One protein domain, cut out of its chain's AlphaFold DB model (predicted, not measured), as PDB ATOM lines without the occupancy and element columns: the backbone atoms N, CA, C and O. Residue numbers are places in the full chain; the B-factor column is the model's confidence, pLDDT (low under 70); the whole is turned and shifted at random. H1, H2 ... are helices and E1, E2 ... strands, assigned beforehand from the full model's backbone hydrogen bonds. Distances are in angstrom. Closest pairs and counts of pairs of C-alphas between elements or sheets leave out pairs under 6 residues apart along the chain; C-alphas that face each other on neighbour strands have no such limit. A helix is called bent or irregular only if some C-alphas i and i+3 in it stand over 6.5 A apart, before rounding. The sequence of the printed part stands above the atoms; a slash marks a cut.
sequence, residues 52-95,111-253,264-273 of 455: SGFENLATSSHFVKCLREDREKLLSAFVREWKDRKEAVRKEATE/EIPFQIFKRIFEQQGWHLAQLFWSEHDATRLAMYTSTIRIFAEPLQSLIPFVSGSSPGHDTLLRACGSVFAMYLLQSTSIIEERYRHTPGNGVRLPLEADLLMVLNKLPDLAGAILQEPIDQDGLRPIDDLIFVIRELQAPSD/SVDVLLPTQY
ATOM      1  N   SER A  52      47.860 -15.013  44.922       36.03
ATOM      2  CA  SER A  52      48.523 -13.797  45.429       36.03
ATOM      3  C   SER A  52      49.253 -12.958  44.361       36.03
ATOM      4  O   SER A  52      49.533 -11.777  44.565       36.03
ATOM      5  N   GLY A  53      49.564 -13.532  43.196       36.81
ATOM      6  CA  GLY A  53      50.157 -12.825  42.057       36.81
ATOM      7  C   GLY A  53      49.141 -12.018  41.242       36.81
ATOM      8  O   GLY A  53      49.518 -11.036  40.607       36.81
ATOM      9  N   PHE A  54      47.856 -12.395  41.283       44.00
ATOM     10  CA  PHE A  54      46.785 -11.699  40.561       44.00
ATOM     11  C   PHE A  54      46.359 -10.399  41.258       44.00
ATOM     12  O   PHE A  54      46.110  -9.403  40.585       44.00
ATOM     13  N   GLU A  55      46.344 -10.383  42.593       46.56
ATOM     14  CA  GLU A  55      46.050  -9.186  43.401       46.56
ATOM     15  C   GLU A  55      47.066  -8.060  43.142       46.56
ATOM     16  O   GLU A  55      46.705  -6.891  43.048       46.56
ATOM     17  N   ASN A  56      48.330  -8.423  42.902       47.97
ATOM     18  CA  ASN A  56      49.408  -7.481  42.592       47.97
ATOM     19  C   ASN A  56      49.516  -7.124  41.097       47.97
ATOM     20  O   ASN A  56      50.325  -6.271  40.723       47.97
ATOM     21  N   LEU A  57      48.727  -7.762  40.221       55.66
ATOM     22  CA  LEU A  57      48.790  -7.534  38.774       55.66
ATOM     23  C   LEU A  57      48.297  -6.130  38.409       55.66
ATOM     24  O   LEU A  57      48.954  -5.448  37.621       55.66
ATOM     25  N   ALA A  58      47.204  -5.683  39.040       55.56
ATOM     26  CA  ALA A  58      46.597  -4.364  38.833       55.56
ATOM     27  C   ALA A  58      47.542  -3.200  39.182       55.56
ATOM     28  O   ALA A  58      47.389  -2.093  38.665       55.56
ATOM     29  N   THR A  59      48.533  -3.454  40.036       55.81
ATOM     30  CA  THR A  59      49.563  -2.493  40.455       55.81
ATOM     31  C   THR A  59      50.943  -2.814  39.882       55.81
ATOM     32  O   THR A  59      51.915  -2.120  40.181       55.81
ATOM     33  N   SER A  60      51.067  -3.866  39.067       58.69
ATOM     34  CA  SER A  60      52.354  -4.251  38.497       58.69
ATOM     35  C   SER A  60      52.822  -3.207  37.482       58.69
ATOM     36  O   SER A  60      52.061  -2.741  36.630       58.69
ATOM     37  N   SER A  61      54.107  -2.855  37.537       55.97
ATOM     38  CA  SER A  61      54.703  -1.862  36.634       55.97
ATOM     39  C   SER A  61      54.566  -2.250  35.160       55.97
ATOM     40  O   SER A  61      54.400  -1.379  34.310       55.97
ATOM     41  N   HIS A  62      54.588  -3.552  34.856       58.50
ATOM     42  CA  HIS A  62      54.363  -4.076  33.511       58.50
ATOM     43  C   HIS A  62      52.931  -3.813  33.034       58.50
ATOM     44  O   HIS A  62      52.745  -3.298  31.937       58.50
ATOM     45  N   PHE A  63      51.919  -4.141  33.844       64.56
ATOM     46  CA  PHE A  63      50.517  -3.898  33.499       64.56
ATOM     47  C   PHE A  63      50.243  -2.409  33.281       64.56
ATOM     48  O   PHE A  63      49.722  -2.031  32.235       64.56
ATOM     49  N   VAL A  64      50.686  -1.558  34.212       66.31
ATOM     50  CA  VAL A  64      50.548  -0.097  34.106       66.31
ATOM     51  C   VAL A  64      51.228   0.434  32.843       66.31
ATOM     52  O   VAL A  64      50.670   1.278  32.146       66.31
ATOM     53  N   LYS A  65      52.422  -0.071  32.511       65.81
ATOM     54  CA  LYS A  65      53.136   0.324  31.293       65.81
ATOM     55  C   LYS A  65      52.372  -0.068  30.025       65.81
ATOM     56  O   LYS A  65      52.183   0.791  29.172       65.81
ATOM     57  N   CYS A  66      51.915  -1.316  29.910       69.62
ATOM     58  CA  CYS A  66      51.143  -1.769  28.746       69.62
ATOM     59  C   CYS A  66      49.836  -0.984  28.596       69.62
ATOM     60  O   CYS A  66      49.527  -0.516  27.506       69.62
ATOM     61  N   LEU A  67      49.118  -0.752  29.699       78.12
ATOM     62  CA  LEU A  67      47.904   0.061  29.682       78.12
ATOM     63  C   LEU A  67      48.166   1.496  29.215       78.12
ATOM     64  O   LEU A  67      47.372   2.032  28.447       78.12
ATOM     65  N   ARG A  68      49.271   2.124  29.637       80.62
ATOM     66  CA  ARG A  68      49.657   3.451  29.132       80.62
ATOM     67  C   ARG A  68      49.937   3.421  27.633       80.62
ATOM     68  O   ARG A  68      49.484   4.313  26.927       80.62
ATOM     69  N   GLU A  69      50.652   2.412  27.142       78.06
ATOM     70  CA  GLU A  69      50.932   2.262  25.708       78.06
ATOM     71  C   GLU A  69      49.645   2.086  24.891       78.06
ATOM     72  O   GLU A  69      49.488   2.723  23.849       78.06
ATOM     73  N   ASP A  70      48.700   1.275  25.367       82.94
ATOM     74  CA  ASP A  70      47.435   1.046  24.667       82.94
ATOM     75  C   ASP A  70      46.495   2.257  24.758       82.94
ATOM     76  O   ASP A  70      45.875   2.623  23.758       82.94
ATOM     77  N   ARG A  71      46.470   2.963  25.898       91.12
ATOM     78  CA  ARG A  71      45.820   4.276  26.010       91.12
ATOM     79  C   ARG A  71      46.394   5.252  24.985       91.12
ATOM     80  O   ARG A  71      45.634   5.912  24.286       91.12
ATOM     81  N   GLU A  72      47.718   5.362  24.870       88.56
ATOM     82  CA  GLU A  72      48.341   6.284  23.912       88.56
ATOM     83  C   GLU A  72      47.978   5.950  22.462       88.56
ATOM     84  O   GLU A  72      47.732   6.870  21.679       88.56
ATOM     85  N   LYS A  73      47.891   4.663  22.097       86.38
ATOM     86  CA  LYS A  73      47.415   4.244  20.767       86.38
ATOM     87  C   LYS A  73      45.969   4.667  20.535       86.38
ATOM     88  O   LYS A  73      45.667   5.217  19.476       86.38
ATOM     89  N   LEU A  74      45.095   4.446  21.516       92.06
ATOM     90  CA  LEU A  74      43.688   4.830  21.445       92.06
ATOM     91  C   LEU A  74      43.528   6.341  21.257       92.06
ATOM     92  O   LEU A  74      42.903   6.791  20.298       92.06
ATOM     93  N   LEU A  75      44.144   7.128  22.140       95.06
ATOM     94  CA  LEU A  75      44.043   8.584  22.103       95.06
ATOM     95  C   LEU A  75      44.684   9.163  20.839       95.06
ATOM     96  O   LEU A  75      44.136  10.088  20.247       95.06
ATOM     97  N   SER A  76      45.815   8.619  20.386       94.06
ATOM     98  CA  SER A  76      46.466   9.082  19.152       94.06
ATOM     99  C   SER A  76      45.632   8.778  17.907       94.06
ATOM    100  O   SER A  76      45.576   9.614  17.005       94.06
ATOM    101  N   ALA A  77      44.964   7.619  17.861       91.56
ATOM    102  CA  ALA A  77      44.035   7.289  16.784       91.56
ATOM    103  C   ALA A  77      42.869   8.286  16.745       91.56
ATOM    104  O   ALA A  77      42.598   8.844  15.685       91.56
ATOM    105  N   PHE A  78      42.277   8.595  17.904       94.25
ATOM    106  CA  PHE A  78      41.221   9.601  18.009       94.25
ATOM    107  C   PHE A  78      41.668  10.990  17.544       94.25
ATOM    108  O   PHE A  78      40.999  11.601  16.716       94.25
ATOM    109  N   VAL A  79      42.813  11.484  18.030       94.12
ATOM    110  CA  VAL A  79      43.332  12.802  17.624       94.12
ATOM    111  C   VAL A  79      43.527  12.877  16.113       94.12
ATOM    112  O   VAL A  79      43.173  13.887  15.505       94.12
ATOM    113  N   ARG A  80      44.103  11.832  15.509       94.00
ATOM    114  CA  ARG A  80      44.328  11.774  14.063       94.00
ATOM    115  C   ARG A  80      43.004  11.806  13.303       94.00
ATOM    116  O   ARG A  80      42.821  12.667  12.456       94.00
ATOM    117  N   GLU A  81      42.078  10.924  13.656       91.06
ATOM    118  CA  GLU A  81      40.805  10.773  12.950       91.06
ATOM    119  C   GLU A  81      39.927  12.025  13.058       91.06
ATOM    120  O   GLU A  81      39.342  12.463  12.069       91.06
ATOM    121  N   TRP A  82      39.917  12.677  14.225       89.12
ATOM    122  CA  TRP A  82      39.229  13.955  14.402       89.12
ATOM    123  C   TRP A  82      39.834  15.074  13.544       89.12
ATOM    124  O   TRP A  82      39.111  15.859  12.929       89.12
ATOM    125  N   LYS A  83      41.168  15.155  13.462       88.62
ATOM    126  CA  LYS A  83      41.848  16.141  12.605       88.62
ATOM    127  C   LYS A  83      41.583  15.895  11.124       88.62
ATOM    128  O   LYS A  83      41.305  16.853  10.407       88.62
ATOM    129  N   ASP A  84      41.643  14.640  10.687       88.38
ATOM    130  CA  ASP A  84      41.377  14.252   9.302       88.38
ATOM    131  C   ASP A  84      39.932  14.592   8.917       88.38
ATOM    132  O   ASP A  84      39.689  15.148   7.844       88.38
ATOM    133  N   ARG A  85      38.975  14.361   9.830       84.06
ATOM    134  CA  ARG A  85      37.579  14.776   9.652       84.06
ATOM    135  C   ARG A  85      37.453  16.289   9.510       84.06
ATOM    136  O   ARG A  85      36.831  16.747   8.554       84.06
ATOM    137  N   LYS A  86      38.074  17.064  10.406       80.81
ATOM    138  CA  LYS A  86      38.067  18.534  10.332       80.81
ATOM    139  C   LYS A  86      38.626  19.062   9.020       80.81
ATOM    140  O   LYS A  86      38.094  20.017   8.457       80.81
ATOM    141  N   GLU A  87      39.701  18.457   8.538       83.19
ATOM    142  CA  GLU A  87      40.311  18.836   7.271       83.19
ATOM    143  C   GLU A  87      39.416  18.478   6.076       83.19
ATOM    144  O   GLU A  87      39.286  19.278   5.152       83.19
ATOM    145  N   ALA A  88      38.745  17.323   6.110       81.25
ATOM    146  CA  ALA A  88      37.774  16.937   5.087       81.25
ATOM    147  C   ALA A  88      36.585  17.913   5.025       81.25
ATOM    148  O   ALA A  88      36.261  18.396   3.943       81.25
ATOM    149  N   VAL A  89      36.003  18.282   6.176       77.56
ATOM    150  CA  VAL A  89      34.904  19.269   6.249       77.56
ATOM    151  C   VAL A  89      35.328  20.617   5.666       77.56
ATOM    152  O   VAL A  89      34.578  21.235   4.914       77.56
ATOM    153  N   ARG A  90      36.543  21.083   5.983       77.00
ATOM    154  CA  ARG A  90      37.065  22.350   5.447       77.00
ATOM    155  C   ARG A  90      37.200  22.327   3.928       77.00
ATOM    156  O   ARG A  90      36.820  23.304   3.292       77.00
ATOM    157  N   LYS A  91      37.713  21.230   3.361       77.19
ATOM    158  CA  LYS A  91      37.863  21.065   1.907       77.19
ATOM    159  C   LYS A  91      36.514  21.025   1.195       77.19
ATOM    160  O   LYS A  91      36.332  21.731   0.208       77.19
ATOM    161  N   GLU A  92      35.558  20.275   1.740       71.44
ATOM    162  CA  GLU A  92      34.190  20.225   1.217       71.44
ATOM    163  C   GLU A  92      33.523  21.609   1.247       71.44
ATOM    164  O   GLU A  92      32.883  22.000   0.274       71.44
ATOM    165  N   ALA A  93      33.719  22.393   2.313       68.00
ATOM    166  CA  ALA A  93      33.169  23.746   2.406       68.00
ATOM    167  C   ALA A  93      33.741  24.693   1.336       68.00
ATOM    168  O   ALA A  93      33.004  25.504   0.784       68.00
ATOM    169  N   THR A  94      35.032  24.572   1.007       65.69
ATOM    170  CA  THR A  94      35.675  25.383  -0.040       65.69
ATOM    171  C   THR A  94      35.294  24.983  -1.467       65.69
ATOM    172  O   THR A  94      35.354  25.824  -2.355       65.69
ATOM    173  N   GLU A  95      34.884  23.736  -1.710       63.78
ATOM    174  CA  GLU A  95      34.501  23.259  -3.052       63.78
ATOM    175  C   GLU A  95      33.038  23.581  -3.424       63.78
ATOM    176  O   GLU A  95      32.679  23.581  -4.603       63.78
ATOM    177  N   GLU A 111      29.401  12.481  11.943       66.81
ATOM    178  CA  GLU A 111      30.002  11.816  13.089       66.81
ATOM    179  C   GLU A 111      30.638  12.851  14.025       66.81
ATOM    180  O   GLU A 111      31.680  13.442  13.732       66.81
ATOM    181  N   ILE A 112      29.993  13.041  15.171       75.94
ATOM    182  CA  ILE A 112      30.450  13.874  16.288       75.94
ATOM    183  C   ILE A 112      31.638  13.218  17.032       75.94
ATOM    184  O   ILE A 112      31.812  11.993  16.967       75.94
ATOM    185  N   PRO A 113      32.475  13.985  17.767       82.38
ATOM    186  CA  PRO A 113      33.717  13.497  18.374       82.38
ATOM    187  C   PRO A 113      33.546  12.240  19.225       82.38
ATOM    188  O   PRO A 113      34.391  11.344  19.177       82.38
ATOM    189  N   PHE A 114      32.460  12.154  19.997       84.56
ATOM    190  CA  PHE A 114      32.203  10.996  20.843       84.56
ATOM    191  C   PHE A 114      31.929   9.729  20.021       84.56
ATOM    192  O   PHE A 114      32.417   8.659  20.379       84.56
ATOM    193  N   GLN A 115      31.218   9.833  18.894       81.69
ATOM    194  CA  GLN A 115      30.940   8.689  18.016       81.69
ATOM    195  C   GLN A 115      32.218   8.160  17.360       81.69
ATOM    196  O   GLN A 115      32.448   6.949  17.357       81.69
ATOM    197  N   ILE A 116      33.085   9.062  16.889       85.56
ATOM    198  CA  ILE A 116      34.414   8.712  16.364       85.56
ATOM    199  C   ILE A 116      35.218   8.003  17.452       85.56
ATOM    200  O   ILE A 116      35.741   6.911  17.233       85.56
ATOM    201  N   PHE A 117      35.266   8.577  18.657       89.75
ATOM    202  CA  PHE A 117      35.978   7.968  19.773       89.75
ATOM    203  C   PHE A 117      35.441   6.574  20.116       89.75
ATOM    204  O   PHE A 117      36.220   5.629  20.233       89.75
ATOM    205  N   LYS A 118      34.118   6.432  20.246       84.94
ATOM    206  CA  LYS A 118      33.449   5.167  20.556       84.94
ATOM    207  C   LYS A 118      33.752   4.104  19.502       84.94
ATOM    208  O   LYS A 118      34.115   2.992  19.871       84.94
ATOM    209  N   ARG A 119      33.699   4.447  18.211       85.88
ATOM    210  CA  ARG A 119      34.083   3.528  17.131       85.88
ATOM    211  C   ARG A 119      35.520   3.043  17.295       85.88
ATOM    212  O   ARG A 119      35.763   1.843  17.224       85.88
ATOM    213  N   ILE A 120      36.473   3.947  17.525       86.00
ATOM    214  CA  ILE A 120      37.887   3.579  17.700       86.00
ATOM    215  C   ILE A 120      38.059   2.705  18.953       86.00
ATOM    216  O   ILE A 120      38.778   1.706  18.924       86.00
ATOM    217  N   PHE A 121      37.374   3.047  20.045       85.25
ATOM    218  CA  PHE A 121      37.357   2.279  21.291       85.25
ATOM    219  C   PHE A 121      36.854   0.846  21.067       85.25
ATOM    220  O   PHE A 121      37.464  -0.119  21.537       85.25
ATOM    221  N   GLU A 122      35.776   0.693  20.299       78.50
ATOM    222  CA  GLU A 122      35.207  -0.601  19.932       78.50
ATOM    223  C   GLU A 122      36.128  -1.388  18.995       78.50
ATOM    224  O   GLU A 122      36.429  -2.549  19.274       78.50
ATOM    225  N   GLN A 123      36.669  -0.749  17.954       78.00
ATOM    226  CA  GLN A 123      37.614  -1.357  17.011       78.00
ATOM    227  C   GLN A 123      38.886  -1.874  17.689       78.00
ATOM    228  O   GLN A 123      39.440  -2.885  17.258       78.00
ATOM    229  N   GLN A 124      39.343  -1.198  18.746       78.62
ATOM    230  CA  GLN A 124      40.485  -1.621  19.562       78.62
ATOM    231  C   GLN A 124      40.116  -2.644  20.649       78.62
ATOM    232  O   GLN A 124      40.985  -3.073  21.405       78.62
ATOM    233  N   GLY A 125      38.849  -3.057  20.741       69.19
ATOM    234  CA  GLY A 125      38.397  -4.101  21.662       69.19
ATOM    235  C   GLY A 125      38.293  -3.666  23.125       69.19
ATOM    236  O   GLY A 125      38.090  -4.513  23.995       69.19
ATOM    237  N   TRP A 126      38.390  -2.366  23.429       79.62
ATOM    238  CA  TRP A 126      38.353  -1.882  24.814       79.62
ATOM    239  C   TRP A 126      37.011  -2.138  25.511       79.62
ATOM    240  O   TRP A 126      36.984  -2.375  26.717       79.62
ATOM    241  N   HIS A 127      35.917  -2.189  24.750       72.12
ATOM    242  CA  HIS A 127      34.586  -2.575  25.232       72.12
ATOM    243  C   HIS A 127      34.524  -4.011  25.783       72.12
ATOM    244  O   HIS A 127      33.671  -4.319  26.608       72.12
ATOM    245  N   LEU A 128      35.451  -4.887  25.379       64.94
ATOM    246  CA  LEU A 128      35.548  -6.266  25.867       64.94
ATOM    247  C   LEU A 128      36.603  -6.432  26.964       64.94
ATOM    248  O   LEU A 128      36.670  -7.495  27.575       64.94
ATOM    249  N   ALA A 129      37.426  -5.411  27.237       66.62
ATOM    250  CA  ALA A 129      38.575  -5.521  28.139       66.62
ATOM    251  C   ALA A 129      38.185  -6.032  29.537       66.62
ATOM    252  O   ALA A 129      38.938  -6.775  30.165       66.62
ATOM    253  N   GLN A 130      36.982  -5.686  29.994       63.38
ATOM    254  CA  GLN A 130      36.488  -6.050  31.319       63.38
ATOM    255  C   GLN A 130      36.122  -7.528  31.463       63.38
ATOM    256  O   GLN A 130      36.209  -8.068  32.564       63.38
ATOM    257  N   LEU A 131      35.774  -8.202  30.361       59.06
ATOM    258  CA  LEU A 131      35.525  -9.650  30.346       59.06
ATOM    259  C   LEU A 131      36.792 -10.449  30.671       59.06
ATOM    260  O   LEU A 131      36.716 -11.595  31.101       59.06
ATOM    261  N   PHE A 132      37.957  -9.833  30.476       60.03
ATOM    262  CA  PHE A 132      39.258 -10.428  30.760       60.03
ATOM    263  C   PHE A 132      39.809 -10.027  32.132       60.03
ATOM    264  O   PHE A 132      40.915 -10.438  32.496       60.03
ATOM    265  N   TRP A 133      39.069  -9.227  32.906       66.56
ATOM    266  CA  TRP A 133      39.434  -8.934  34.288       66.56
ATOM    267  C   TRP A 133      39.167 -10.129  35.204       66.56
ATOM    268  O   TRP A 133      38.506 -11.101  34.846       66.56
ATOM    269  N   SER A 134      39.723 -10.066  36.415       56.00
ATOM    270  CA  SER A 134      39.610 -11.155  37.385       56.00
ATOM    271  C   SER A 134      38.152 -11.481  37.748       56.00
ATOM    272  O   SER A 134      37.292 -10.602  37.871       56.00
ATOM    273  N   GLU A 135      37.886 -12.762  38.004       54.50
ATOM    274  CA  GLU A 135      36.635 -13.234  38.613       54.50
ATOM    275  C   GLU A 135      36.509 -12.775  40.075       54.50
ATOM    276  O   GLU A 135      35.397 -12.646  40.579       54.50
ATOM    277  N   HIS A 136      37.631 -12.453  40.730       57.06
ATOM    278  CA  HIS A 136      37.647 -11.889  42.074       57.06
ATOM    279  C   HIS A 136      37.295 -10.404  42.052       57.06
ATOM    280  O   HIS A 136      38.022  -9.590  41.484       57.06
ATOM    281  N   ASP A 137      36.212 -10.058  42.736       61.19
ATOM    282  CA  ASP A 137      35.654  -8.710  42.788       61.19
ATOM    283  C   ASP A 137      36.651  -7.645  43.267       61.19
ATOM    284  O   ASP A 137      36.785  -6.606  42.623       61.19
ATOM    285  N   ALA A 138      37.430  -7.925  44.317       60.53
ATOM    286  CA  ALA A 138      38.462  -7.008  44.811       60.53
ATOM    287  C   ALA A 138      39.549  -6.727  43.756       60.53
ATOM    288  O   ALA A 138      39.941  -5.581  43.533       60.53
ATOM    289  N   THR A 139      40.001  -7.764  43.052       60.75
ATOM    290  CA  THR A 139      41.001  -7.642  41.984       60.75
ATOM    291  C   THR A 139      40.422  -6.952  40.752       60.75
ATOM    292  O   THR A 139      41.111  -6.161  40.112       60.75
ATOM    293  N   ARG A 140      39.150  -7.205  40.426       65.88
ATOM    294  CA  ARG A 140      38.438  -6.530  39.337       65.88
ATOM    295  C   ARG A 140      38.285  -5.038  39.621       65.88
ATOM    296  O   ARG A 140      38.586  -4.228  38.753       65.88
ATOM    297  N   LEU A 141      37.900  -4.678  40.846       69.38
ATOM    298  CA  LEU A 141      37.824  -3.291  41.297       69.38
ATOM    299  C   LEU A 141      39.201  -2.612  41.267       69.38
ATOM    300  O   LEU A 141      39.310  -1.465  40.834       69.38
ATOM    301  N   ALA A 142      40.264  -3.317  41.666       66.81
ATOM    302  CA  ALA A 142      41.631  -2.809  41.574       66.81
ATOM    303  C   ALA A 142      42.071  -2.594  40.114       66.81
ATOM    304  O   ALA A 142      42.658  -1.558  39.804       66.81
ATOM    305  N   MET A 143      41.758  -3.527  39.206       70.69
ATOM    306  CA  MET A 143      42.014  -3.378  37.768       70.69
ATOM    307  C   MET A 143      41.251  -2.188  37.191       70.69
ATOM    308  O   MET A 143      41.873  -1.337  36.564       70.69
ATOM    309  N   TYR A 144      39.951  -2.078  37.475       78.31
ATOM    310  CA  TYR A 144      39.120  -0.945  37.072       78.31
ATOM    311  C   TYR A 144      39.700   0.382  37.568       78.31
ATOM    312  O   TYR A 144      39.941   1.287  36.775       78.31
ATOM    313  N   THR A 145      40.025   0.468  38.860       76.19
ATOM    314  CA  THR A 145      40.618   1.660  39.484       76.19
ATOM    315  C   THR A 145      41.928   2.059  38.807       76.19
ATOM    316  O   THR A 145      42.120   3.226  38.466       76.19
ATOM    317  N   SER A 146      42.833   1.102  38.584       75.06
ATOM    318  CA  SER A 146      44.099   1.351  37.891       75.06
ATOM    319  C   SER A 146      43.881   1.802  36.449       75.06
ATOM    320  O   SER A 146      44.535   2.741  36.001       75.06
ATOM    321  N   THR A 147      42.957   1.166  35.729       84.69
ATOM    322  CA  THR A 147      42.620   1.533  34.354       84.69
ATOM    323  C   THR A 147      42.061   2.953  34.298       84.69
ATOM    324  O   THR A 147      42.626   3.771  33.578       84.69
ATOM    325  N   ILE A 148      41.048   3.294  35.101       85.50
ATOM    326  CA  ILE A 148      40.480   4.650  35.158       85.50
ATOM    327  C   ILE A 148      41.558   5.691  35.467       85.50
ATOM    328  O   ILE A 148      41.664   6.680  34.750       85.50
ATOM    329  N   ARG A 149      42.422   5.451  36.461       82.81
ATOM    330  CA  ARG A 149      43.523   6.375  36.787       82.81
ATOM    331  C   ARG A 149      44.486   6.579  35.624       82.81
ATOM    332  O   ARG A 149      44.883   7.707  35.353       82.81
ATOM    333  N   ILE A 150      44.847   5.509  34.917       84.75
ATOM    334  CA  ILE A 150      45.710   5.602  33.733       84.75
ATOM    335  C   ILE A 150      45.016   6.401  32.631       84.75
ATOM    336  O   ILE A 150      45.659   7.231  31.990       84.75
ATOM    337  N   PHE A 151      43.717   6.200  32.422       89.81
ATOM    338  CA  PHE A 151      42.943   7.011  31.488       89.81
ATOM    339  C   PHE A 151      42.791   8.462  31.948       89.81
ATOM    340  O   PHE A 151      42.717   9.328  31.092       89.81
ATOM    341  N   ALA A 152      42.843   8.762  33.246       88.12
ATOM    342  CA  ALA A 152      42.808  10.127  33.765       88.12
ATOM    343  C   ALA A 152      44.152  10.879  33.641       88.12
ATOM    344  O   ALA A 152      44.159  12.108  33.649       88.12
ATOM    345  N   GLU A 153      45.295  10.191  33.490       88.56
ATOM    346  CA  GLU A 153      46.627  10.829  33.416       88.56
ATOM    347  C   GLU A 153      46.733  11.977  32.389       88.56
ATOM    348  O   GLU A 153      47.348  12.994  32.716       88.56
ATOM    349  N   PRO A 154      46.143  11.914  31.177       90.38
ATOM    350  CA  PRO A 154      46.197  13.033  30.235       90.38
ATOM    351  C   PRO A 154      45.555  14.323  30.768       90.38
ATOM    352  O   PRO A 154      45.993  15.407  30.387       90.38
ATOM    353  N   LEU A 155      44.599  14.239  31.702       85.38
ATOM    354  CA  LEU A 155      44.040  15.410  32.390       85.38
ATOM    355  C   LEU A 155      45.077  16.104  33.286       85.38
ATOM    356  O   LEU A 155      45.039  17.323  33.425       85.38
ATOM    357  N   GLN A 156      46.058  15.373  33.831       82.56
ATOM    358  CA  GLN A 156      47.117  15.965  34.665       82.56
ATOM    359  C   GLN A 156      47.933  17.004  33.893       82.56
ATOM    360  O   GLN A 156      48.352  18.016  34.450       82.56
ATOM    361  N   SER A 157      48.115  16.791  32.586       81.56
ATOM    362  CA  SER A 157      48.827  17.737  31.724       81.56
ATOM    363  C   SER A 157      48.117  19.088  31.592       81.56
ATOM    364  O   SER A 157      48.759  20.071  31.235       81.56
ATOM    365  N   LEU A 158      46.821  19.154  31.916       79.31
ATOM    366  CA  LEU A 158      46.014  20.369  31.855       79.31
ATOM    367  C   LEU A 158      45.985  21.154  33.173       79.31
ATOM    368  O   LEU A 158      45.579  22.314  33.155       79.31
ATOM    369  N   ILE A 159      46.453  20.582  34.291       77.31
ATOM    370  CA  ILE A 159      46.464  21.250  35.609       77.31
ATOM    371  C   ILE A 159      47.099  22.656  35.546       77.31
ATOM    372  O   ILE A 159      46.477  23.600  36.035       77.31
ATOM    373  N   PRO A 160      48.270  22.865  34.903       75.31
ATOM    374  CA  PRO A 160      48.886  24.195  34.829       75.31
ATOM    375  C   PRO A 160      48.061  25.226  34.042       75.31
ATOM    376  O   PRO A 160      48.242  26.428  34.220       75.31
ATOM    377  N   PHE A 161      47.168  24.766  33.165       75.56
ATOM    378  CA  PHE A 161      46.410  25.591  32.223       75.56
ATOM    379  C   PHE A 161      45.060  26.044  32.781       75.56
ATOM    380  O   PHE A 161      44.459  26.985  32.266       75.56
ATOM    381  N   VAL A 162      44.621  25.460  33.903       65.81
ATOM    382  CA  VAL A 162      43.405  25.886  34.613       65.81
ATOM    383  C   VAL A 162      43.480  27.362  35.044       65.81
ATOM    384  O   VAL A 162      42.450  28.012  35.199       65.81
ATOM    385  N   SER A 163      44.691  27.915  35.186       61.31
ATOM    386  CA  SER A 163      44.935  29.294  35.638       61.31
ATOM    387  C   SER A 163      45.161  30.323  34.514       61.31
ATOM    388  O   SER A 163      45.546  31.450  34.813       61.31
ATOM    389  N   GLY A 164      44.912  29.983  33.240       61.06
ATOM    390  CA  GLY A 164      44.780  30.989  32.167       61.06
ATOM    391  C   GLY A 164      45.765  30.908  30.994       61.06
ATOM    392  O   GLY A 164      45.770  31.806  30.155       61.06
ATOM    393  N   SER A 165      46.583  29.858  30.890       69.75
ATOM    394  CA  SER A 165      47.349  29.565  29.669       69.75
ATOM    395  C   SER A 165      46.557  28.634  28.741       69.75
ATOM    396  O   SER A 165      45.787  27.797  29.206       69.75
ATOM    397  N   SER A 166      46.738  28.765  27.422       76.56
ATOM    398  CA  SER A 166      46.064  27.894  26.446       76.56
ATOM    399  C   SER A 166      46.901  26.636  26.168       76.56
ATOM    400  O   SER A 166      48.050  26.762  25.729       76.56
ATOM    401  N   PRO A 167      46.380  25.426  26.434       83.44
ATOM    402  CA  PRO A 167      47.064  24.180  26.112       83.44
ATOM    403  C   PRO A 167      47.030  23.889  24.603       83.44
ATOM    404  O   PRO A 167      46.181  24.375  23.859       83.44
ATOM    405  N   GLY A 168      47.964  23.058  24.136       86.56
ATOM    406  CA  GLY A 168      48.016  22.644  22.731       86.56
ATOM    407  C   GLY A 168      46.780  21.843  22.305       86.56
ATOM    408  O   GLY A 168      46.196  21.111  23.108       86.56
ATOM    409  N   HIS A 169      46.408  21.935  21.022       88.69
ATOM    410  CA  HIS A 169      45.189  21.293  20.522       88.69
ATOM    411  C   HIS A 169      45.173  19.775  20.738       88.69
ATOM    412  O   HIS A 169      44.170  19.211  21.167       88.69
ATOM    413  N   ASP A 170      46.299  19.113  20.488       89.50
ATOM    414  CA  ASP A 170      46.439  17.666  20.652       89.50
ATOM    415  C   ASP A 170      46.290  17.255  22.114       89.50
ATOM    416  O   ASP A 170      45.692  16.224  22.404       89.50
ATOM    417  N   THR A 171      46.794  18.076  23.038       89.25
ATOM    418  CA  THR A 171      46.654  17.853  24.479       89.25
ATOM    419  C   THR A 171      45.187  17.911  24.892       89.25
ATOM    420  O   THR A 171      44.716  17.022  25.599       89.25
ATOM    421  N   LEU A 172      44.439  18.902  24.397       90.69
ATOM    422  CA  LEU A 172      43.005  19.026  24.666       90.69
ATOM    423  C   LEU A 172      42.200  17.875  24.067       90.69
ATOM    424  O   LEU A 172      41.352  17.308  24.749       90.69
ATOM    425  N   LEU A 173      42.493  17.469  22.830       91.88
ATOM    426  CA  LEU A 173      41.820  16.329  22.209       91.88
ATOM    427  C   LEU A 173      42.128  15.015  22.940       91.88
ATOM    428  O   LEU A 173      41.221  14.219  23.175       91.88
ATOM    429  N   ARG A 174      43.375  14.796  23.375       94.06
ATOM    430  CA  ARG A 174      43.744  13.638  24.209       94.06
ATOM    431  C   ARG A 174      42.997  13.642  25.539       94.06
ATOM    432  O   ARG A 174      42.534  12.588  25.969       94.06
ATOM    433  N   ALA A 175      42.854  14.804  26.173       92.69
ATOM    434  CA  ALA A 175      42.065  14.961  27.389       92.69
ATOM    435  C   ALA A 175      40.575  14.660  27.153       92.69
ATOM    436  O   ALA A 175      39.982  13.918  27.929       92.69
ATOM    437  N   CYS A 176      39.987  15.132  26.050       92.25
ATOM    438  CA  CYS A 176      38.602  14.807  25.688       92.25
ATOM    439  C   CYS A 176      38.416  13.300  25.465       92.25
ATOM    440  O   CYS A 176      37.544  12.689  26.078       92.25
ATOM    441  N   GLY A 177      39.289  12.672  24.668       92.62
ATOM    442  CA  GLY A 177      39.258  11.221  24.454       92.62
ATOM    443  C   GLY A 177      39.451  10.424  25.748       92.62
ATOM    444  O   GLY A 177      38.857   9.369  25.932       92.62
ATOM    445  N   SER A 178      40.227  10.952  26.692       94.38
ATOM    446  CA  SER A 178      40.404  10.345  28.016       94.38
ATOM    447  C   SER A 178      39.110  10.340  28.825       94.38
ATOM    448  O   SER A 178      38.752   9.321  29.409       94.38
ATOM    449  N   VAL A 179      38.373  11.452  28.809       91.56
ATOM    450  CA  VAL A 179      37.054  11.563  29.448       91.56
ATOM    451  C   VAL A 179      36.046  10.620  28.795       91.56
ATOM    452  O   VAL A 179      35.351   9.892  29.503       91.56
ATOM    453  N   PHE A 180      36.026  10.546  27.464       90.88
ATOM    454  CA  PHE A 180      35.182   9.597  26.738       90.88
ATOM    455  C   PHE A 180      35.507   8.140  27.085       90.88
ATOM    456  O   PHE A 180      34.591   7.352  27.309       90.88
ATOM    457  N   ALA A 181      36.790   7.777  27.189       90.56
ATOM    458  CA  ALA A 181      37.191   6.443  27.625       90.56
ATOM    459  C   ALA A 181      36.731   6.137  29.049       90.56
ATOM    460  O   ALA A 181      36.205   5.055  29.277       90.56
ATOM    461  N   MET A 182      36.909   7.061  29.999       89.19
ATOM    462  CA  MET A 182      36.447   6.857  31.377       89.19
ATOM    463  C   MET A 182      34.931   6.644  31.432       89.19
ATOM    464  O   MET A 182      34.480   5.715  32.094       89.19
ATOM    465  N   TYR A 183      34.163   7.428  30.672       85.12
ATOM    466  CA  TYR A 183      32.715   7.259  30.555       85.12
ATOM    467  C   TYR A 183      32.317   5.921  29.942       85.12
ATOM    468  O   TYR A 183      31.483   5.215  30.503       85.12
ATOM    469  N   LEU A 184      32.932   5.526  28.824       80.62
ATOM    470  CA  LEU A 184      32.663   4.228  28.203       80.62
ATOM    471  C   LEU A 184      33.063   3.077  29.125       80.62
ATOM    472  O   LEU A 184      32.331   2.104  29.227       80.62
ATOM    473  N   LEU A 185      34.184   3.186  29.838       82.25
ATOM    474  CA  LEU A 185      34.615   2.180  30.805       82.25
ATOM    475  C   LEU A 185      33.679   2.091  32.008       82.25
ATOM    476  O   LEU A 185      33.492   0.991  32.511       82.25
ATOM    477  N   GLN A 186      33.109   3.200  32.477       76.94
ATOM    478  CA  GLN A 186      32.111   3.187  33.544       76.94
ATOM    479  C   GLN A 186      30.798   2.574  33.043       76.94
ATOM    480  O   GLN A 186      30.435   1.494  33.502       76.94
ATOM    481  N   SER A 187      30.196   3.178  32.015       70.38
ATOM    482  CA  SER A 187      28.873   2.816  31.481       70.38
ATOM    483  C   SER A 187      28.788   1.425  30.849       70.38
ATOM    484  O   SER A 187      27.715   0.828  30.819       70.38
ATOM    485  N   THR A 188      29.898   0.886  30.334       64.69
ATOM    486  CA  THR A 188      29.946  -0.494  29.814       64.69
ATOM    487  C   THR A 188      30.474  -1.489  30.843       64.69
ATOM    488  O   THR A 188      30.717  -2.651  30.502       64.69
ATOM    489  N   SER A 189      30.670  -1.074  32.104       59.22
ATOM    490  CA  SER A 189      31.233  -1.981  33.093       59.22
ATOM    491  C   SER A 189      30.257  -3.027  33.602       59.22
ATOM    492  O   SER A 189      29.208  -2.731  34.168       59.22
ATOM    493  N   ILE A 190      30.700  -4.284  33.536       53.72
ATOM    494  CA  ILE A 190      30.068  -5.418  34.232       53.72
ATOM    495  C   ILE A 190      30.070  -5.171  35.750       53.72
ATOM    496  O   ILE A 190      29.270  -5.733  36.496       53.72
ATOM    497  N   ILE A 191      30.997  -4.332  36.217       51.38
ATOM    498  CA  ILE A 191      31.061  -3.876  37.598       51.38
ATOM    499  C   ILE A 191      29.836  -3.011  37.919       51.38
ATOM    500  O   ILE A 191      29.116  -3.337  38.852       51.38
ATOM    501  N   GLU A 192      29.528  -1.975  37.142       51.22
ATOM    502  CA  GLU A 192      28.337  -1.154  37.385       51.22
ATOM    503  C   GLU A 192      27.059  -2.005  37.415       51.22
ATOM    504  O   GLU A 192      26.264  -1.855  38.336       51.22
ATOM    505  N   GLU A 193      26.906  -2.971  36.504       52.03
ATOM    506  CA  GLU A 193      25.742  -3.869  36.475       52.03
ATOM    507  C   GLU A 193      25.648  -4.779  37.717       52.03
ATOM    508  O   GLU A 193      24.565  -4.957  38.272       52.03
ATOM    509  N   ARG A 194      26.773  -5.312  38.216       48.91
ATOM    510  CA  ARG A 194      26.791  -6.162  39.424       48.91
ATOM    511  C   ARG A 194      26.613  -5.384  40.724       48.91
ATOM    512  O   ARG A 194      26.002  -5.895  41.658       48.91
ATOM    513  N   TYR A 195      27.154  -4.174  40.800       50.03
ATOM    514  CA  TYR A 195      27.087  -3.338  42.000       50.03
ATOM    515  C   TYR A 195      25.860  -2.416  42.013       50.03
ATOM    516  O   TYR A 195      25.548  -1.838  43.052       50.03
ATOM    517  N   ARG A 196      25.101  -2.363  40.908       47.19
ATOM    518  CA  ARG A 196      23.845  -1.611  40.751       47.19
ATOM    519  C   ARG A 196      22.820  -1.870  41.848       47.19
ATOM    520  O   ARG A 196      22.060  -0.979  42.204       47.19
ATOM    521  N   HIS A 197      22.797  -3.099  42.354       41.00
ATOM    522  CA  HIS A 197      21.814  -3.572  43.325       41.00
ATOM    523  C   HIS A 197      22.300  -3.480  44.776       41.00
ATOM    524  O   HIS A 197      21.580  -3.881  45.685       41.00
ATOM    525  N   THR A 198      23.505  -2.951  45.014       41.59
ATOM    526  CA  THR A 198      24.017  -2.762  46.376       41.59
ATOM    527  C   THR A 198      23.782  -1.312  46.810       41.59
ATOM    528  O   THR A 198      24.477  -0.419  46.313       41.59
ATOM    529  N   PRO A 199      22.832  -1.033  47.723       35.09
ATOM    530  CA  PRO A 199      22.562   0.331  48.165       35.09
ATOM    531  C   PRO A 199      23.828   0.964  48.763       35.09
ATOM    532  O   PRO A 199      24.487   0.381  49.623       35.09
ATOM    533  N   GLY A 200      24.190   2.149  48.263       40.59
ATOM    534  CA  GLY A 200      25.360   2.919  48.705       40.59
ATOM    535  C   GLY A 200      26.706   2.560  48.057       40.59
ATOM    536  O   GLY A 200      27.676   3.272  48.305       40.59
ATOM    537  N   ASN A 201      26.779   1.531  47.201       43.84
ATOM    538  CA  ASN A 201      28.036   0.996  46.648       43.84
ATOM    539  C   ASN A 201      28.112   1.047  45.109       43.84
ATOM    540  O   ASN A 201      28.670   0.145  44.484       43.84
ATOM    541  N   GLY A 202      27.582   2.098  44.478       51.41
ATOM    542  CA  GLY A 202      27.915   2.371  43.076       51.41
ATOM    543  C   GLY A 202      29.435   2.503  42.921       51.41
ATOM    544  O   GLY A 202      30.088   3.122  43.763       51.41
ATOM    545  N   VAL A 203      30.021   1.897  41.885       56.12
ATOM    546  CA  VAL A 203      31.468   2.013  41.649       56.12
ATOM    547  C   VAL A 203      31.770   3.415  41.154       56.12
ATOM    548  O   VAL A 203      31.511   3.761  40.005       56.12
ATOM    549  N   ARG A 204      32.279   4.232  42.073       65.75
ATOM    550  CA  ARG A 204      32.616   5.629  41.832       65.75
ATOM    551  C   ARG A 204      33.942   5.749  41.096       65.75
ATOM    552  O   ARG A 204      34.848   4.936  41.283       65.75
ATOM    553  N   LEU A 205      34.073   6.797  40.290       68.81
ATOM    554  CA  LEU A 205      35.322   7.160  39.632       68.81
ATOM    555  C   LEU A 205      36.316   7.707  40.666       68.81
ATOM    556  O   LEU A 205      36.060   8.762  41.248       68.81
ATOM    557  N   PRO A 206      37.463   7.048  40.890       69.81
ATOM    558  CA  PRO A 206      38.464   7.538  41.824       69.81
ATOM    559  C   PRO A 206      39.314   8.622  41.147       69.81
ATOM    560  O   PRO A 206      40.281   8.296  40.454       69.81
ATOM    561  N   LEU A 207      38.972   9.898  41.351       66.12
ATOM    562  CA  LEU A 207      39.687  11.045  40.772       66.12
ATOM    563  C   LEU A 207      40.249  11.963  41.861       66.12
ATOM    564  O   LEU A 207      39.616  12.226  42.883       66.12
ATOM    565  N   GLU A 208      41.453  12.487  41.648       70.50
ATOM    566  CA  GLU A 208      42.019  13.525  42.508       70.50
ATOM    567  C   GLU A 208      41.246  14.851  42.370       70.50
ATOM    568  O   GLU A 208      40.729  15.178  41.300       70.50
ATOM    569  N   ALA A 209      41.207  15.653  43.441       68.38
ATOM    570  CA  ALA A 209      40.523  16.954  43.447       68.38
ATOM    571  C   ALA A 209      40.992  17.886  42.312       68.38
ATOM    572  O   ALA A 209      40.176  18.528  41.651       68.38
ATOM    573  N   ASP A 210      42.299  17.902  42.039       65.69
ATOM    574  CA  ASP A 210      42.885  18.707  40.963       65.69
ATOM    575  C   ASP A 210      42.414  18.229  39.580       65.69
ATOM    576  O   ASP A 210      42.160  19.042  38.691       65.69
ATOM    577  N   LEU A 211      42.229  16.914  39.402       73.31
ATOM    578  CA  LEU A 211      41.697  16.344  38.162       73.31
ATOM    579  C   LEU A 211      40.207  16.594  37.999       73.31
ATOM    580  O   LEU A 211      39.761  16.845  36.883       73.31
ATOM    581  N   LEU A 212      39.444  16.584  39.090       73.94
ATOM    582  CA  LEU A 212      38.041  16.980  39.065       73.94
ATOM    583  C   LEU A 212      37.892  18.455  38.659       73.94
ATOM    584  O   LEU A 212      37.013  18.800  37.870       73.94
ATOM    585  N   MET A 213      38.779  19.328  39.143       72.19
ATOM    586  CA  MET A 213      38.803  20.734  38.740       72.19
ATOM    587  C   MET A 213      39.127  20.895  37.248       72.19
ATOM    588  O   MET A 213      38.456  21.661  36.557       72.19
ATOM    589  N   VAL A 214      40.105  20.140  36.732       77.50
ATOM    590  CA  VAL A 214      40.401  20.083  35.290       77.50
ATOM    591  C   VAL A 214      39.197  19.574  34.501       77.50
ATOM    592  O   VAL A 214      38.847  20.179  33.493       77.50
ATOM    593  N   LEU A 215      38.545  18.500  34.955       82.88
ATOM    594  CA  LEU A 215      37.376  17.910  34.300       82.88
ATOM    595  C   LEU A 215      36.250  18.941  34.150       82.88
ATOM    596  O   LEU A 215      35.718  19.107  33.058       82.88
ATOM    597  N   ASN A 216      35.968  19.708  35.208       82.00
ATOM    598  CA  ASN A 216      34.981  20.794  35.190       82.00
ATOM    599  C   ASN A 216      35.333  21.929  34.222       82.00
ATOM    600  O   ASN A 216      34.444  22.581  33.683       82.00
ATOM    601  N   LYS A 217      36.627  22.190  34.018       84.06
ATOM    602  CA  LYS A 217      37.129  23.253  33.137       84.06
ATOM    603  C   LYS A 217      37.384  22.790  31.709       84.06
ATOM    604  O   LYS A 217      37.588  23.624  30.829       84.06
ATOM    605  N   LEU A 218      37.356  21.485  31.457       86.44
ATOM    606  CA  LEU A 218      37.658  20.922  30.150       86.44
ATOM    607  C   LEU A 218      36.721  21.432  29.042       86.44
ATOM    608  O   LEU A 218      37.250  21.732  27.976       86.44
ATOM    609  N   PRO A 219      35.396  21.608  29.243       86.12
ATOM    610  CA  PRO A 219      34.528  22.180  28.213       86.12
ATOM    611  C   PRO A 219      34.934  23.597  27.805       86.12
ATOM    612  O   PRO A 219      34.976  23.903  26.615       86.12
ATOM    613  N   ASP A 220      35.297  24.439  28.778       84.88
ATOM    614  CA  ASP A 220      35.743  25.814  28.527       84.88
ATOM    615  C   ASP A 220      37.055  25.817  27.726       84.88
ATOM    616  O   ASP A 220      37.208  26.563  26.760       84.88
ATOM    617  N   LEU A 221      37.995  24.940  28.099       84.25
ATOM    618  CA  LEU A 221      39.301  24.824  27.448       84.25
ATOM    619  C   LEU A 221      39.208  24.203  26.043       84.25
ATOM    620  O   LEU A 221      39.891  24.645  25.120       84.25
ATOM    621  N   ALA A 222      38.374  23.176  25.870       84.31
ATOM    622  CA  ALA A 222      38.202  22.450  24.613       84.31
ATOM    623  C   ALA A 222      37.211  23.130  23.657       84.31
ATOM    624  O   ALA A 222      37.183  22.789  22.471       84.31
ATOM    625  N   GLY A 223      36.435  24.107  24.141       79.00
ATOM    626  CA  GLY A 223      35.390  24.797  23.389       79.00
ATOM    627  C   GLY A 223      35.870  25.317  22.038       79.00
ATOM    628  O   GLY A 223      35.245  25.031  21.026       79.00
ATOM    629  N   ALA A 224      37.030  25.973  21.974       75.25
ATOM    630  CA  ALA A 224      37.568  26.494  20.712       75.25
ATOM    631  C   ALA A 224      37.934  25.398  19.686       75.25
ATOM    632  O   ALA A 224      37.934  25.638  18.481       75.25
ATOM    633  N   ILE A 225      38.248  24.182  20.145       78.81
ATOM    634  CA  ILE A 225      38.655  23.063  19.283       78.81
ATOM    635  C   ILE A 225      37.458  22.211  18.879       78.81
ATOM    636  O   ILE A 225      37.499  21.590  17.820       78.81
ATOM    637  N   LEU A 226      36.404  22.181  19.687       75.44
ATOM    638  CA  LEU A 226      35.178  21.428  19.420       75.44
ATOM    639  C   LEU A 226      34.027  22.321  18.931       75.44
ATOM    640  O   LEU A 226      32.944  21.826  18.644       75.44
ATOM    641  N   GLN A 227      34.246  23.629  18.788       66.81
ATOM    642  CA  GLN A 227      33.351  24.512  18.047       66.81
ATOM    643  C   GLN A 227      33.463  24.189  16.554       66.81
ATOM    644  O   GLN A 227      34.421  24.565  15.876       66.81
ATOM    645  N   GLU A 228      32.488  23.441  16.056       61.78
ATOM    646  CA  GLU A 228      32.138  23.376  14.639       61.78
ATOM    647  C   GLU A 228      30.836  24.159  14.417       61.78
ATOM    648  O   GLU A 228      30.110  24.413  15.390       61.78
ATOM    649  N   PRO A 229      30.548  24.613  13.181       53.38
ATOM    650  CA  PRO A 229      29.227  25.132  12.859       53.38
ATOM    651  C   PRO A 229      28.162  24.119  13.286       53.38
ATOM    652  O   PRO A 229      28.350  22.916  13.157       53.38
ATOM    653  N   ILE A 230      27.072  24.644  13.843       50.94
ATOM    654  CA  ILE A 230      25.925  23.874  14.321       50.94
ATOM    655  C   ILE A 230      25.496  22.915  13.200       50.94
ATOM    656  O   ILE A 230      25.211  23.379  12.091       50.94
ATOM    657  N   ASP A 231      25.478  21.606  13.479       52.38
ATOM    658  CA  ASP A 231      24.942  20.623  12.535       52.38
ATOM    659  C   ASP A 231      23.494  20.991  12.180       52.38
ATOM    660  O   ASP A 231      22.817  21.706  12.921       52.38
ATOM    661  N   GLN A 232      22.976  20.491  11.058       47.97
ATOM    662  CA  GLN A 232      21.591  20.766  10.633       47.97
ATOM    663  C   GLN A 232      20.543  20.412  11.712       47.97
ATOM    664  O   GLN A 232      19.447  20.971  11.699       47.97
ATOM    665  N   ASP A 233      20.920  19.564  12.676       49.56
ATOM    666  CA  ASP A 233      20.114  19.116  13.813       49.56
ATOM    667  C   ASP A 233      20.302  19.942  15.105       49.56
ATOM    668  O   ASP A 233      19.725  19.615  16.141       49.56
ATOM    669  N   GLY A 234      21.088  21.024  15.092       52.19
ATOM    670  CA  GLY A 234      21.201  21.942  16.235       52.19
ATOM    671  C   GLY A 234      22.205  21.541  17.326       52.19
ATOM    672  O   GLY A 234      22.411  22.312  18.264       52.19
ATOM    673  N   LEU A 235      22.840  20.370  17.221       54.56
ATOM    674  CA  LEU A 235      23.780  19.848  18.219       54.56
ATOM    675  C   LEU A 235      25.202  20.351  17.954       54.56
ATOM    676  O   LEU A 235      25.693  20.288  16.828       54.56
ATOM    677  N   ARG A 236      25.881  20.850  18.993       66.00
ATOM    678  CA  ARG A 236      27.295  21.235  18.892       66.00
ATOM    679  C   ARG A 236      28.169  20.081  19.386       66.00
ATOM    680  O   ARG A 236      27.860  19.511  20.429       66.00
ATOM    681  N   PRO A 237      29.324  19.802  18.757       69.69
ATOM    682  CA  PRO A 237      30.239  18.747  19.210       69.69
ATOM    683  C   PRO A 237      30.712  18.878  20.670       69.69
ATOM    684  O   PRO A 237      31.115  17.898  21.294       69.69
ATOM    685  N   ILE A 238      30.680  20.093  21.226       77.25
ATOM    686  CA  ILE A 238      30.990  20.355  22.637       77.25
ATOM    687  C   ILE A 238      29.892  19.867  23.596       77.25
ATOM    688  O   ILE A 238      30.191  19.559  24.750       77.25
ATOM    689  N   ASP A 239      28.640  19.774  23.136       72.69
ATOM    690  CA  ASP A 239      27.500  19.383  23.966       72.69
ATOM    691  C   ASP A 239      27.630  17.911  24.412       72.69
ATOM    692  O   ASP A 239      27.312  17.605  25.558       72.69
ATOM    693  N   ASP A 240      28.222  17.035  23.587       73.00
ATOM    694  CA  ASP A 240      28.583  15.656  23.964       73.00
ATOM    695  C   ASP A 240      29.571  15.614  25.127       73.00
ATOM    696  O   ASP A 240      29.419  14.836  26.063       73.00
ATOM    697  N   LEU A 241      30.611  16.448  25.076       77.69
ATOM    698  CA  LEU A 241      31.616  16.491  26.132       77.69
ATOM    699  C   LEU A 241      30.998  16.984  27.442       77.69
ATOM    700  O   LEU A 241      31.281  16.428  28.501       77.69
ATOM    701  N   ILE A 242      30.130  17.994  27.365       76.25
ATOM    702  CA  ILE A 242      29.380  18.497  28.518       76.25
ATOM    703  C   ILE A 242      28.451  17.410  29.065       76.25
ATOM    704  O   ILE A 242      28.415  17.209  30.277       76.25
ATOM    705  N   PHE A 243      27.722  16.708  28.195       77.62
ATOM    706  CA  PHE A 243      26.847  15.603  28.575       77.62
ATOM    707  C   PHE A 243      27.633  14.491  29.270       77.62
ATOM    708  O   PHE A 243      27.308  14.132  30.394       77.62
ATOM    709  N   VAL A 244      28.725  14.020  28.664       77.25
ATOM    710  CA  VAL A 244      29.579  12.974  29.234       77.25
ATOM    711  C   VAL A 244      30.143  13.392  30.592       77.25
ATOM    712  O   VAL A 244      30.110  12.604  31.530       77.25
ATOM    713  N   ILE A 245      30.642  14.623  30.737       78.25
ATOM    714  CA  ILE A 245      31.161  15.106  32.027       78.25
ATOM    715  C   ILE A 245      30.050  15.161  33.075       78.25
ATOM    716  O   ILE A 245      30.284  14.765  34.215       78.25
ATOM    717  N   ARG A 246      28.846  15.609  32.697       71.75
ATOM    718  CA  ARG A 246      27.686  15.615  33.593       71.75
ATOM    719  C   ARG A 246      27.304  14.209  34.022       71.75
ATOM    720  O   ARG A 246      27.162  14.006  35.212       71.75
ATOM    721  N   GLU A 247      27.211  13.252  33.104       72.06
ATOM    722  CA  GLU A 247      26.913  11.850  33.430       72.06
ATOM    723  C   GLU A 247      27.989  11.235  34.331       72.06
ATOM    724  O   GLU A 247      27.682  10.552  35.305       72.06
ATOM    725  N   LEU A 248      29.265  11.536  34.071       71.75
ATOM    726  CA  LEU A 248      30.371  11.086  34.914       71.75
ATOM    727  C   LEU A 248      30.336  11.666  36.331       71.75
ATOM    728  O   LEU A 248      30.956  11.082  37.219       71.75
ATOM    729  N   GLN A 249      29.663  12.800  36.539       69.50
ATOM    730  CA  GLN A 249      29.541  13.510  37.819       69.50
ATOM    731  C   GLN A 249      28.158  13.383  38.460       69.50
ATOM    732  O   GLN A 249      27.985  13.771  39.621       69.50
ATOM    733  N   ALA A 250      27.174  12.901  37.704       61.25
ATOM    734  CA  ALA A 250      25.806  12.793  38.150       61.25
ATOM    735  C   ALA A 250      25.754  11.840  39.346       61.25
ATOM    736  O   ALA A 250      26.411  10.795  39.334       61.25
ATOM    737  N   PRO A 251      24.989  12.174  40.397       53.59
ATOM    738  CA  PRO A 251      24.685  11.184  41.409       53.59
ATOM    739  C   PRO A 251      24.080   9.967  40.707       53.59
ATOM    740  O   PRO A 251      23.249  10.119  39.815       53.59
ATOM    741  N   SER A 252      24.526   8.757  41.052       51.19
ATOM    742  CA  SER A 252      23.910   7.546  40.509       51.19
ATOM    743  C   SER A 252      22.445   7.528  40.953       51.19
ATOM    744  O   SER A 252      22.155   7.135  42.078       51.19
ATOM    745  N   ASP A 253      21.532   7.957  40.079       43.28
ATOM    746  CA  ASP A 253      20.083   8.093  40.310       43.28
ATOM    747  C   ASP A 253      19.356   6.738  40.456       43.28
ATOM    748  O   ASP A 253      18.160   6.590  40.200       43.28
ATOM    749  N   SER A 264      29.080  10.587  41.869       52.09
ATOM    750  CA  SER A 264      29.676   9.404  41.212       52.09
ATOM    751  C   SER A 264      31.211   9.442  41.175       52.09
ATOM    752  O   SER A 264      31.845   8.478  40.748       52.09
ATOM    753  N   VAL A 265      31.821  10.541  41.626       50.41
ATOM    754  CA  VAL A 265      33.269  10.716  41.752       50.41
ATOM    755  C   VAL A 265      33.676  10.624  43.220       50.41
ATOM    756  O   VAL A 265      33.252  11.436  44.043       50.41
ATOM    757  N   ASP A 266      34.570   9.688  43.531       55.69
ATOM    758  CA  ASP A 266      35.271   9.652  44.810       55.69
ATOM    759  C   ASP A 266      36.496  10.569  44.737       55.69
ATOM    760  O   ASP A 266      37.502  10.244  44.101       55.69
ATOM    761  N   VAL A 267      36.406  11.726  45.401       52.25
ATOM    762  CA  VAL A 267      37.498  12.707  45.460       52.25
ATOM    763  C   VAL A 267      38.591  12.219  46.407       52.25
ATOM    764  O   VAL A 267      38.408  12.142  47.623       52.25
ATOM    765  N   LEU A 268      39.762  11.916  45.853       48.31
ATOM    766  CA  LEU A 268      40.921  11.471  46.626       48.31
ATOM    767  C   LEU A 268      41.674  12.673  47.222       48.31
ATOM    768  O   LEU A 268      42.093  13.578  46.497       48.31
ATOM    769  N   LEU A 269      41.875  12.684  48.548       33.91
ATOM    770  CA  LEU A 269      42.609  13.749  49.252       33.91
ATOM    771  C   LEU A 269      44.144  13.574  49.143       33.91
ATOM    772  O   LEU A 269      44.629  12.444  49.251       33.91
ATOM    773  N   PRO A 270      44.946  14.660  49.067       32.25
ATOM    774  CA  PRO A 270      46.411  14.598  48.918       32.25
ATOM    775  C   PRO A 270      47.160  13.820  50.017       32.25
ATOM    776  O   PRO A 270      48.213  13.236  49.774       32.25
ATOM    777  N   THR A 271      46.633  13.759  51.242       30.81
ATOM    778  CA  THR A 271      47.225  12.988  52.354       30.81
ATOM    779  C   THR A 271      47.062  11.472  52.191       30.81
ATOM    780  O   THR A 271      47.829  10.702  52.772       30.81
ATOM    781  N   GLN A 272      46.149  11.020  51.326       35.97
ATOM    782  CA  GLN A 272      45.994   9.612  50.943       35.97
ATOM    783  C   GLN A 272      47.063   9.153  49.935       35.97
ATOM    784  O   GLN A 272      47.187   7.957  49.681       35.97
ATOM    785  N   TYR A 273      47.871  10.084  49.408       36.28
ATOM    786  CA  TYR A 273      48.923   9.841  48.416       36.28
ATOM    787  C   TYR A 273      50.192   9.202  49.009       36.28
ATOM    788  O   TYR A 273      50.916   8.494  48.316       36.28
TER     789      TYR A 273
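Overview. This is residues 52 to 95, 111 to 253 and 264 to 273 of the 455 residues of an uncharacterized protein of Meira miltonrushii (UniProt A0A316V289). A body of crossed helices is built round H7, which runs through its middle with H2, H3, H5, H9 and H10 packed about it; a small sheet of two strands, E1 and E2, packs on H5 and on the beginning of H9. The long helix H2 makes much of the longest axis, and its residues 90 to 95 stick out at one end, while short H1 sits at the other. The printed part has 197 residues, with ten named helices and two named strands in the order H1 H2 H3 H4 H5 H6 H7 H8 E1 H9 H10 E2; the sheet, E1 beside E2, is parallel and the class is mostly helix. The whole is compact, with a radius of gyration of the C-alphas of 17.4 A, yet elongated in outline, spanning 62 by 36 by 34 A.

Arrangement. E1, residues 205 to 208, and E2, residues 265 to 268, are parallel neighbours, with 37 degrees between their directions. N 266 and O 205, 2.9 A, and N 268 and O 207, 3.0 A, are within hydrogen-bond range. The closest C-alphas of E1 and H5, residues 137 to 156, are those of Thr 145 and Pro 206, 6.7 A apart. The closest C-alphas of E2 and H9, residues 209 to 226, are those of Val 267 and Ala 209, 5.6 A apart. The hub is H7, residues 169 to 187, touching five helices. With its residues 148 to 155 alone, H5 touches H7 at a shallow tilt of 19 degrees, opposite ways, closest at the C-alphas of Pro 154 and Ala 175, 5.4 A. H9 touches H7 at a steep tilt of 60 degrees, closest at the C-alphas of Ala 222 and Leu 172, 5.9 A. H9 and H10, residues 237 to 249, form a helical hairpin with a shallow tilt of 14 degrees, closest at the C-alphas of Leu 226 and Ile 238, 5.4 A. H2, residues 61 to 95, touches H7 with residues 75 to 79 alone, at a steep tilt of 63 degrees; the C-alphas of Leu 75 and Arg 174 are closest, 5.5 A. H3, residues 113 to 123, touches H2, H7 and H10. H1, residues 52 to 55, and H5 only just touch, with 3 pairs of C-alphas within 8 A. H6, residues 159 to 163, touches H9, closest at the C-alphas of Ile 159 and Val 214, 6.2 A. H4, residues 126 to 132, and H8, residues 190 to 195, are close but not clearly touching, at 7.1 A between the C-alphas of Gln 130 and Ile 190. Every O i to N i+4 pair is within hydrogen-bond range in H2, H3, H7 and H8, against 13 of 16 in H5, 10 of 14 in H9, 8 of 9 in H10, 0 of 3 in H4 and 0 of 1 in H6, where O i to N i+3 gives 3 of 4 in H4 and 1 of 2 in H6; H1 is too short for such a pair.

Along the chain. H1 begins at C-alpha 52, (48.523, -13.797, 45.429). H2 is 51.1 A long and ends at C-alpha 95, (34.501, 23.259, -3.052). H5 is 28.4 A long with a kink of 26 degrees near residue 150, H7 27.0 A, H9 25.0 A with a kink of 40 degrees near residue 217, H10 19.3 A and H3 15.4 A. H4 and H9 are irregular, with C-alphas 127 and 130 at 7.3 A and C-alphas 221 and 224 at 7.2 A; H5 and H6 are only just irregular, with C-alphas 151 and 154 at 7.0 A and C-alphas 160 and 163 at 6.50 A. E2 ends at C-alpha 268, (40.921, 11.471, 46.626).

Size, cuts and confidence. The two C-alphas farthest apart are those of Ser 52 and Glu 95, 62.6 A. Residues 96 to 110 are not printed, with 20.3 A between C-alphas 95 and 111, nor are residues 254 to 263, with 9.7 A between C-alphas 253 and 264. Of the links that are printed whole, none is long. The mean pLDDT of the printed part is 70.9, and 87 residues are under 70, among them residues 52 to 66, 188 to 207 and 264 to 273.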